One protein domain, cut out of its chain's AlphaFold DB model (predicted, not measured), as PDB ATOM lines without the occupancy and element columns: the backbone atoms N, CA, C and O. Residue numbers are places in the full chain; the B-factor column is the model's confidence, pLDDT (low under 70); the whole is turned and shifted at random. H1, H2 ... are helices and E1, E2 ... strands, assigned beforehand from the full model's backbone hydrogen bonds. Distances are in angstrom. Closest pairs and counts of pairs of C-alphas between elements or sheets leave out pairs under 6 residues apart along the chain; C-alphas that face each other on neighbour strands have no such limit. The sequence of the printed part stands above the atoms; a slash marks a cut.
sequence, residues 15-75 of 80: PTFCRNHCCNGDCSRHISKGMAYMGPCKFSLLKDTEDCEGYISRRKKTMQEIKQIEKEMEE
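AT A GLANCE: This is residues 15 to 75 of the 80 residues of an uncharacterized protein of Roseburia sp. 1XD42-69 (UniProt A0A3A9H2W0). A small head, mostly loops, holds the short strand pair E1 and E2 with the one-turn helix H1 beside E1; the long helix H2 leaves it as an arm, its residues 62 to 75 sticking out free. The 61 printed residues hold E1, H1, E2, H2 in chain order, the strands parallel, order E1, E2; the class is mixed, with under half of the residues in named elements. The whole is loose, radius of gyration of the C-alphas 14.8 A, spanning 50 by 23 by 14 A.

IN THESE COORDINATES: E1, residues 16 to 18, begins at C-alpha 16 (173.674, 298.667, 212.228). H1 is residues 31 to 35 and E2 residues 42 to 44. H2, residues 58 to 75, is 25.7 A long and ends at C-alpha 75 (137.255, 323.031, 206.281).

HOW THE PARTS SIT: E1 and E2 are parallel at 38 degrees; N 17 and O 42 are within hydrogen-bond range, 2.8 A. E1, H1, E2 form a strand-helix-strand unit, two parallel neighbour strands with a helix between, its crossover right-handed. The closest C-alphas of E1 and H1, Cys 18 and Ile 31, are 5.4 A apart. H2 is apart from E1 and H1. In H1 and H2 every O i to N i+4 pair is within hydrogen-bond range.

THE WHOLE: The C-alphas farthest apart, Pro 40 and Glu 75, are 50.8 A apart. The printed part has no cut; links E1 to H1 and E2 to H2 are long. No printed residue is under 70 in pLDDT.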
ATOM      1  N   PRO A  15     176.681 298.049 215.931       89.06
ATOM      2  CA  PRO A  15     175.325 298.491 215.661       89.06
ATOM      3  C   PRO A  15     175.167 298.817 214.176       89.06
ATOM      4  O   PRO A  15     176.049 299.414 213.546       89.06
ATOM      5  N   THR A  16     174.026 298.409 213.623       90.75
ATOM      6  CA  THR A  16     173.674 298.667 212.228       90.75
ATOM      7  C   THR A  16     172.614 299.756 212.162       90.75
ATOM      8  O   THR A  16     171.517 299.602 212.696       90.75
ATOM      9  N   PHE A  17     172.935 300.848 211.480       91.44
ATOM     10  CA  PHE A  17     172.042 301.973 211.241       91.44
ATOM     11  C   PHE A  17     171.478 301.940 209.814       91.44
ATOM     12  O   PHE A  17     172.118 301.509 208.852       91.44
ATOM     13  N   CYS A  18     170.251 302.421 209.676       89.81
ATOM     14  CA  CYS A  18     169.493 302.520 208.443       89.81
ATOM     15  C   CYS A  18     170.032 303.648 207.556       89.81
ATOM     16  O   CYS A  18     169.997 304.820 207.927       89.81
ATOM     17  N   ARG A  19     170.461 303.311 206.337       87.62
ATOM     18  CA  ARG A  19     170.947 304.258 205.317       87.62
ATOM     19  C   ARG A  19     169.844 304.763 204.378       87.62
ATOM     20  O   ARG A  19     170.116 305.513 203.449       87.62
ATOM     21  N   ASN A  20     168.585 304.387 204.599       85.62
ATOM     22  CA  ASN A  20     167.495 304.679 203.660       85.62
ATOM     23  C   ASN A  20     167.076 306.159 203.594       85.62
ATOM     24  O   ASN A  20     166.196 306.486 202.798       85.62
ATOM     25  N   HIS A  21     167.637 307.034 204.442       81.38
ATOM     26  CA  HIS A  21     167.209 308.433 204.598       81.38
ATOM     27  C   HIS A  21     165.679 308.563 204.737       81.38
ATOM     28  O   HIS A  21     165.040 309.365 204.052       81.38
ATOM     29  N   CYS A  22     165.070 307.716 205.574       85.94
ATOM     30  CA  CYS A  22     163.634 307.784 205.811       85.94
ATOM     31  C   CYS A  22     163.260 309.079 206.537       85.94
ATOM     32  O   CYS A  22     164.067 309.686 207.228       85.94
ATOM     33  N   CYS A  23     162.015 309.508 206.381       83.50
ATOM     34  CA  CYS A  23     161.460 310.638 207.121       83.50
ATOM     35  C   CYS A  23     160.740 310.195 208.403       83.50
ATOM     36  O   CYS A  23     159.953 310.966 208.946       83.50
ATOM     37  N   ASN A  24     160.981 308.961 208.860       83.56
ATOM     38  CA  ASN A  24     160.465 308.465 210.128       83.56
ATOM     39  C   ASN A  24     161.369 308.977 211.260       83.56
ATOM     40  O   ASN A  24     162.477 308.465 211.441       83.56
ATOM     41  N   GLY A  25     160.905 310.005 211.977       75.38
ATOM     42  CA  GLY A  25     161.645 310.635 213.076       75.38
ATOM     43  C   GLY A  25     161.849 309.720 214.284       75.38
ATOM     44  O   GLY A  25     162.849 309.855 214.987       75.38
ATOM     45  N   ASP A  26     160.966 308.737 214.461       83.62
ATOM     46  CA  ASP A  26     160.988 307.821 215.601       83.62
ATOM     47  C   ASP A  26     161.878 306.595 215.361       83.62
ATOM     48  O   ASP A  26     162.170 305.849 216.291       83.62
ATOM     49  N   CYS A  27     162.396 306.421 214.139       86.94
ATOM     50  CA  CYS A  27     163.212 305.267 213.774       86.94
ATOM     51  C   CYS A  27     164.444 305.132 214.692       86.94
ATOM     52  O   CYS A  27     165.321 306.006 214.751       86.94
ATOM     53  N   SER A  28     164.540 304.020 215.425       86.69
ATOM     54  CA  SER A  28     165.625 303.734 216.374       86.69
ATOM     55  C   SER A  28     166.988 303.654 215.684       86.69
ATOM     56  O   SER A  28     167.979 304.183 216.185       86.69
ATOM     57  N   ARG A  29     167.014 303.087 214.476       88.81
ATOM     58  CA  ARG A  29     168.207 302.911 213.644       88.81
ATOM     59  C   ARG A  29     168.403 304.045 212.637       88.81
ATOM     60  O   ARG A  29     169.128 303.861 211.669       88.81
ATOM     61  N   HIS A  30     167.771 305.207 212.804       90.88
ATOM     62  CA  HIS A  30     167.847 306.297 211.824       90.88
ATOM     63  C   HIS A  30     169.294 306.741 211.520       90.88
ATOM     64  O   HIS A  30     170.150 306.758 212.407       90.88
ATOM     65  N   ILE A  31     169.560 307.169 210.278       89.94
ATOM     66  CA  ILE A  31     170.906 307.579 209.840       89.94
ATOM     67  C   ILE A  31     171.502 308.682 210.721       89.94
ATOM     68  O   ILE A  31     172.688 308.644 211.018       89.94
ATOM     69  N   SER A  32     170.688 309.633 211.192       88.88
ATOM     70  CA  SER A  32     171.157 310.707 212.081       88.88
ATOM     71  C   SER A  32     171.711 310.175 213.404       88.88
ATOM     72  O   SER A  32     172.702 310.706 213.895       88.88
ATOM     73  N   LYS A  33     171.123 309.102 213.951       90.25
ATOM     74  CA  LYS A  33     171.607 308.446 215.173       90.25
ATOM     75  C   LYS A  33     172.938 307.743 214.921       90.25
ATOM     76  O   LYS A  33     173.838 307.849 215.743       90.25
ATOM     77  N   GLY A  34     173.093 307.117 213.752       89.81
ATOM     78  CA  GLY A  34     174.373 306.551 213.326       89.81
ATOM     79  C   GLY A  34     175.457 307.608 213.115       89.81
ATOM     80  O   GLY A  34     176.596 307.396 213.506       89.81
ATOM     81  N   MET A  35     175.110 308.773 212.561       87.44
ATOM     82  CA  MET A  35     176.055 309.886 212.388       87.44
ATOM     83  C   MET A  35     176.490 310.514 213.719       87.44
ATOM     84  O   MET A  35     177.593 311.042 213.808       87.44
ATOM     85  N   ALA A  36     175.646 310.453 214.752       91.06
ATOM     86  CA  ALA A  36     175.983 310.895 216.105       91.06
ATOM     87  C   ALA A  36     176.746 309.833 216.926       91.06
ATOM     88  O   ALA A  36     177.196 310.116 218.035       91.06
ATOM     89  N   TYR A  37     176.880 308.606 216.414       91.00
ATOM     90  CA  TYR A  37     177.509 307.505 217.132       91.00
ATOM     91  C   TYR A  37     179.041 307.611 217.080       91.00
ATOM     92  O   TYR A  37     179.632 307.709 216.009       91.00
ATOM     93  N   MET A  38     179.697 307.563 218.245       85.44
ATOM     94  CA  MET A  38     181.157 307.733 218.377       85.44
ATOM     95  C   MET A  38     181.959 306.420 218.299       85.44
ATOM     96  O   MET A  38     183.168 306.420 218.517       85.44
ATOM     97  N   GLY A  39     181.300 305.296 218.010       86.88
ATOM     98  CA  GLY A  39     181.934 303.985 217.879       86.88
ATOM     99  C   GLY A  39     181.915 303.450 216.446       86.88
ATOM    100  O   GLY A  39     181.287 304.030 215.554       86.88
ATOM    101  N   PRO A  40     182.560 302.300 216.205       85.38
ATOM    102  CA  PRO A  40     182.495 301.659 214.908       85.38
ATOM    103  C   PRO A  40     181.067 301.128 214.689       85.38
ATOM    104  O   PRO A  40     180.489 300.449 215.539       85.38
ATOM    105  N   CYS A  41     180.463 301.500 213.565       89.69
ATOM    106  CA  CYS A  41     179.093 301.140 213.215       89.69
ATOM    107  C   CYS A  41     178.982 300.782 211.733       89.69
ATOM    108  O   CYS A  41     179.852 301.116 210.925       89.69
ATOM    109  N   LYS A  42     177.907 300.079 211.373       90.06
ATOM    110  CA  LYS A  42     177.594 299.731 209.984       90.06
ATOM    111  C   LYS A  42     176.399 300.543 209.512       90.06
ATOM    112  O   LYS A  42     175.438 300.728 210.251       90.06
ATOM    113  N   PHE A  43     176.428 300.972 208.257       90.94
ATOM    114  CA  PHE A  43     175.264 301.542 207.590       90.94
ATOM    115  C   PHE A  43     174.754 300.553 206.549       90.94
ATOM    116  O   PHE A  43     175.523 300.048 205.734       90.94
ATOM    117  N   SER A  44     173.458 300.259 206.565       90.25
ATOM    118  CA  SER A  44     172.843 299.302 205.640       90.25
ATOM    119  C   SER A  44     171.452 299.751 205.216       90.25
ATOM    120  O   SER A  44     170.796 300.541 205.898       90.25
ATOM    121  N   LEU A  45     171.009 299.281 204.049       89.38
ATOM    122  CA  LEU A  45     169.661 299.546 203.563       89.38
ATOM    123  C   LEU A  45     168.689 298.595 204.265       89.38
ATOM    124  O   LEU A  45     168.476 297.478 203.815       89.38
ATOM    125  N   LEU A  46     168.108 299.044 205.377       87.56
ATOM    126  CA  LEU A  46     167.139 298.275 206.169       87.56
ATOM    127  C   LEU A  46     165.711 298.470 205.640       87.56
ATOM    128  O   LEU A  46     164.776 298.597 206.416       87.56
ATOM    129  N   LYS A  47     165.527 298.699 204.333       82.81
ATOM    130  CA  LYS A  47     164.188 298.940 203.766       82.81
ATOM    131  C   LYS A  47     163.567 297.580 203.512       82.81
ATOM    132  O   LYS A  47     164.241 296.735 202.943       82.81
ATOM    133  N   ASP A  48     162.307 297.400 203.893       81.38
ATOM    134  CA  ASP A  48     161.567 296.156 203.641       81.38
ATOM    135  C   ASP A  48     162.149 294.922 204.384       81.38
ATOM    136  O   ASP A  48     161.788 293.788 204.088       81.38
ATOM    137  N   THR A  49     163.025 295.143 205.373       85.31
ATOM    138  CA  THR A  49     163.556 294.125 206.297       85.31
ATOM    139  C   THR A  49     162.801 294.146 207.628       85.31
ATOM    140  O   THR A  49     162.211 295.166 207.975       85.31
ATOM    141  N   GLU A  50     162.900 293.085 208.434       81.81
ATOM    142  CA  GLU A  50     162.312 293.029 209.791       81.81
ATOM    143  C   GLU A  50     162.839 294.134 210.721       81.81
ATOM    144  O   GLU A  50     162.107 294.673 211.542       81.81
ATOM    145  N   ASP A  51     164.088 294.559 210.514       81.12
ATOM    146  CA  ASP A  51     164.714 295.682 211.222       81.12
ATOM    147  C   ASP A  51     164.164 297.073 210.814       81.12
ATOM    148  O   ASP A  51     164.644 298.107 211.291       81.12
ATOM    149  N   CYS A  52     163.206 297.136 209.881       83.38
ATOM    150  CA  CYS A  52     162.619 298.379 209.394       83.38
ATOM    151  C   CYS A  52     161.401 298.790 210.227       83.38
ATOM    152  O   CYS A  52     160.310 298.254 210.056       83.38
ATOM    153  N   GLU A  53     161.529 299.842 211.030       83.81
ATOM    154  CA  GLU A  53     160.429 300.382 211.852       83.81
ATOM    155  C   GLU A  53     159.415 301.232 211.057       83.81
ATOM    156  O   GLU A  53     158.886 302.227 211.542       83.81
ATOM    157  N   GLY A  54     159.163 300.892 209.792       81.38
ATOM    158  CA  GLY A  54     158.259 301.649 208.926       81.38
ATOM    159  C   GLY A  54     158.977 302.756 208.157       81.38
ATOM    160  O   GLY A  54     159.045 303.918 208.564       81.38
ATOM    161  N   TYR A  55     159.510 302.393 206.990       82.69
ATOM    162  CA  TYR A  55     160.127 303.338 206.063       82.69
ATOM    163  C   TYR A  55     159.106 304.355 205.524       82.69
ATOM    164  O   TYR A  55     158.239 304.030 204.708       82.69
ATOM    165  N   ILE A  56     159.268 305.621 205.914       82.56
ATOM    166  CA  ILE A  56     158.531 306.749 205.336       82.56
ATOM    167  C   ILE A  56     159.414 307.413 204.281       82.56
ATOM    168  O   ILE A  56     160.468 307.966 204.597       82.56
ATOM    169  N   SER A  57     158.993 307.367 203.017       82.94
ATOM    170  CA  SER A  57     159.676 308.111 201.956       82.94
ATOM    171  C   SER A  57     159.309 309.592 202.018       82.94
ATOM    172  O   SER A  57     158.181 309.948 202.366       82.94
ATOM    173  N   ARG A  58     160.233 310.466 201.599       81.75
ATOM    174  CA  ARG A  58     159.973 311.912 201.512       81.75
ATOM    175  C   ARG A  58     158.732 312.218 200.667       81.75
ATOM    176  O   ARG A  58     157.891 312.995 201.089       81.75
ATOM    177  N   ARG A  59     158.564 311.523 199.536       80.31
ATOM    178  CA  ARG A  59     157.377 311.652 198.675       80.31
ATOM    179  C   ARG A  59     156.080 311.332 199.421       80.31
ATOM    180  O   ARG A  59     155.117 312.071 199.278       80.31
ATOM    181  N   LYS A  60     156.040 310.242 200.200       78.44
ATOM    182  CA  LYS A  60     154.844 309.883 200.980       78.44
ATOM    183  C   LYS A  60     154.520 310.955 202.019       78.44
ATOM    184  O   LYS A  60     153.356 311.316 202.134       78.44
ATOM    185  N   LYS A  61     155.539 311.491 202.697       79.12
ATOM    186  CA  LYS A  61     155.375 312.580 203.667       79.12
ATOM    187  C   LYS A  61     154.796 313.840 203.012       79.12
ATOM    188  O   LYS A  61     153.757 314.311 203.448       79.12
ATOM    189  N   THR A  62     155.374 314.298 201.901       79.12
ATOM    190  CA  THR A  62     154.868 315.477 201.174       79.12
ATOM    191  C   THR A  62     153.436 315.280 200.670       79.12
ATOM    192  O   THR A  62     152.628 316.193 200.745       79.12
ATOM    193  N   MET A  63     153.074 314.079 200.204       83.38
ATOM    194  CA  MET A  63     151.693 313.786 199.791       83.38
ATOM    195  C   MET A  63     150.702 313.799 200.964       83.38
ATOM    196  O   MET A  63     149.551 314.178 200.772       83.38
ATOM    197  N   GLN A  64     151.115 313.357 202.157       81.56
ATOM    198  CA  GLN A  64     150.287 313.449 203.364       81.56
ATOM    199  C   GLN A  64     150.109 314.905 203.801       81.56
ATOM    200  O   GLN A  64     148.990 315.301 204.097       81.56
ATOM    201  N   GLU A  65     151.182 315.698 203.775       81.75
ATOM    202  CA  GLU A  65     151.144 317.136 204.072       81.75
ATOM    203  C   GLU A  65     150.222 317.884 203.096       81.75
ATOM    204  O   GLU A  65     149.374 318.650 203.535       81.75
ATOM    205  N   ILE A  66     150.305 317.600 201.789       81.44
ATOM    206  CA  ILE A  66     149.400 318.187 200.784       81.44
ATOM    207  C   ILE A  66     147.941 317.841 201.092       81.44
ATOM    208  O   ILE A  66     147.104 318.733 201.120       81.44
ATOM    209  N   LYS A  67     147.629 316.568 201.373       84.44
ATOM    210  CA  LYS A  67     146.259 316.157 201.719       84.44
ATOM    211  C   LYS A  67     145.738 316.832 202.985       84.44
ATOM    212  O   LYS A  67     144.555 317.137 203.066       84.44
ATOM    213  N   GLN A  68     146.607 317.020 203.976       85.31
ATOM    214  CA  GLN A  68     146.262 317.704 205.216       85.31
ATOM    215  C   GLN A  68     145.901 319.168 204.932       85.31
ATOM    216  O   GLN A  68     144.847 319.623 205.359       85.31
ATOM    217  N   ILE A  69     146.721 319.856 204.132       83.56
ATOM    218  CA  ILE A  69     146.471 321.237 203.703       83.56
ATOM    219  C   ILE A  69     145.172 321.331 202.890       83.56
ATOM    220  O   ILE A  69     144.368 322.217 203.140       83.56
ATOM    221  N   GLU A  70     144.927 320.411 201.953       85.56
ATOM    222  CA  GLU A  70     143.683 320.387 201.166       85.56
ATOM    223  C   GLU A  70     142.443 320.228 202.053       85.56
ATOM    224  O   GLU A  70     141.453 320.924 201.846       85.56
ATOM    225  N   LYS A  71     142.513 319.363 203.070       86.25
ATOM    226  CA  LYS A  71     141.432 319.176 204.047       86.25
ATOM    227  C   LYS A  71     141.212 320.427 204.899       86.25
ATOM    228  O   LYS A  71     140.075 320.808 205.131       86.25
ATOM    229  N   GLU A  72     142.287 321.076 205.340       84.56
ATOM    230  CA  GLU A  72     142.214 322.334 206.094       84.56
ATOM    231  C   GLU A  72     141.647 323.480 205.241       84.56
ATOM    232  O   GLU A  72     140.873 324.292 205.742       84.56
ATOM    233  N   MET A  73     141.971 323.531 203.944       82.12
ATOM    234  CA  MET A  73     141.389 324.491 203.000       82.12
ATOM    235  C   MET A  73     139.893 324.242 202.768       82.12
ATOM    236  O   MET A  73     139.119 325.199 202.754       82.12
ATOM    237  N   GLU A  74     139.479 322.976 202.635       83.88
ATOM    238  CA  GLU A  74     138.067 322.578 202.534       83.88
ATOM    239  C   GLU A  74     137.291 322.952 203.808       83.88
ATOM    240  O   GLU A  74     136.226 323.563 203.729       83.88
ATOM    241  N   GLU A  75     137.849 322.667 204.988       84.44
ATOM    242  CA  GLU A  75     137.255 323.031 206.281       84.44
ATOM    243  C   GLU A  75     137.185 324.554 206.494       84.44
ATOM    244  O   GLU A  75     136.241 325.049 207.110       84.44
TER     245      GLU A  75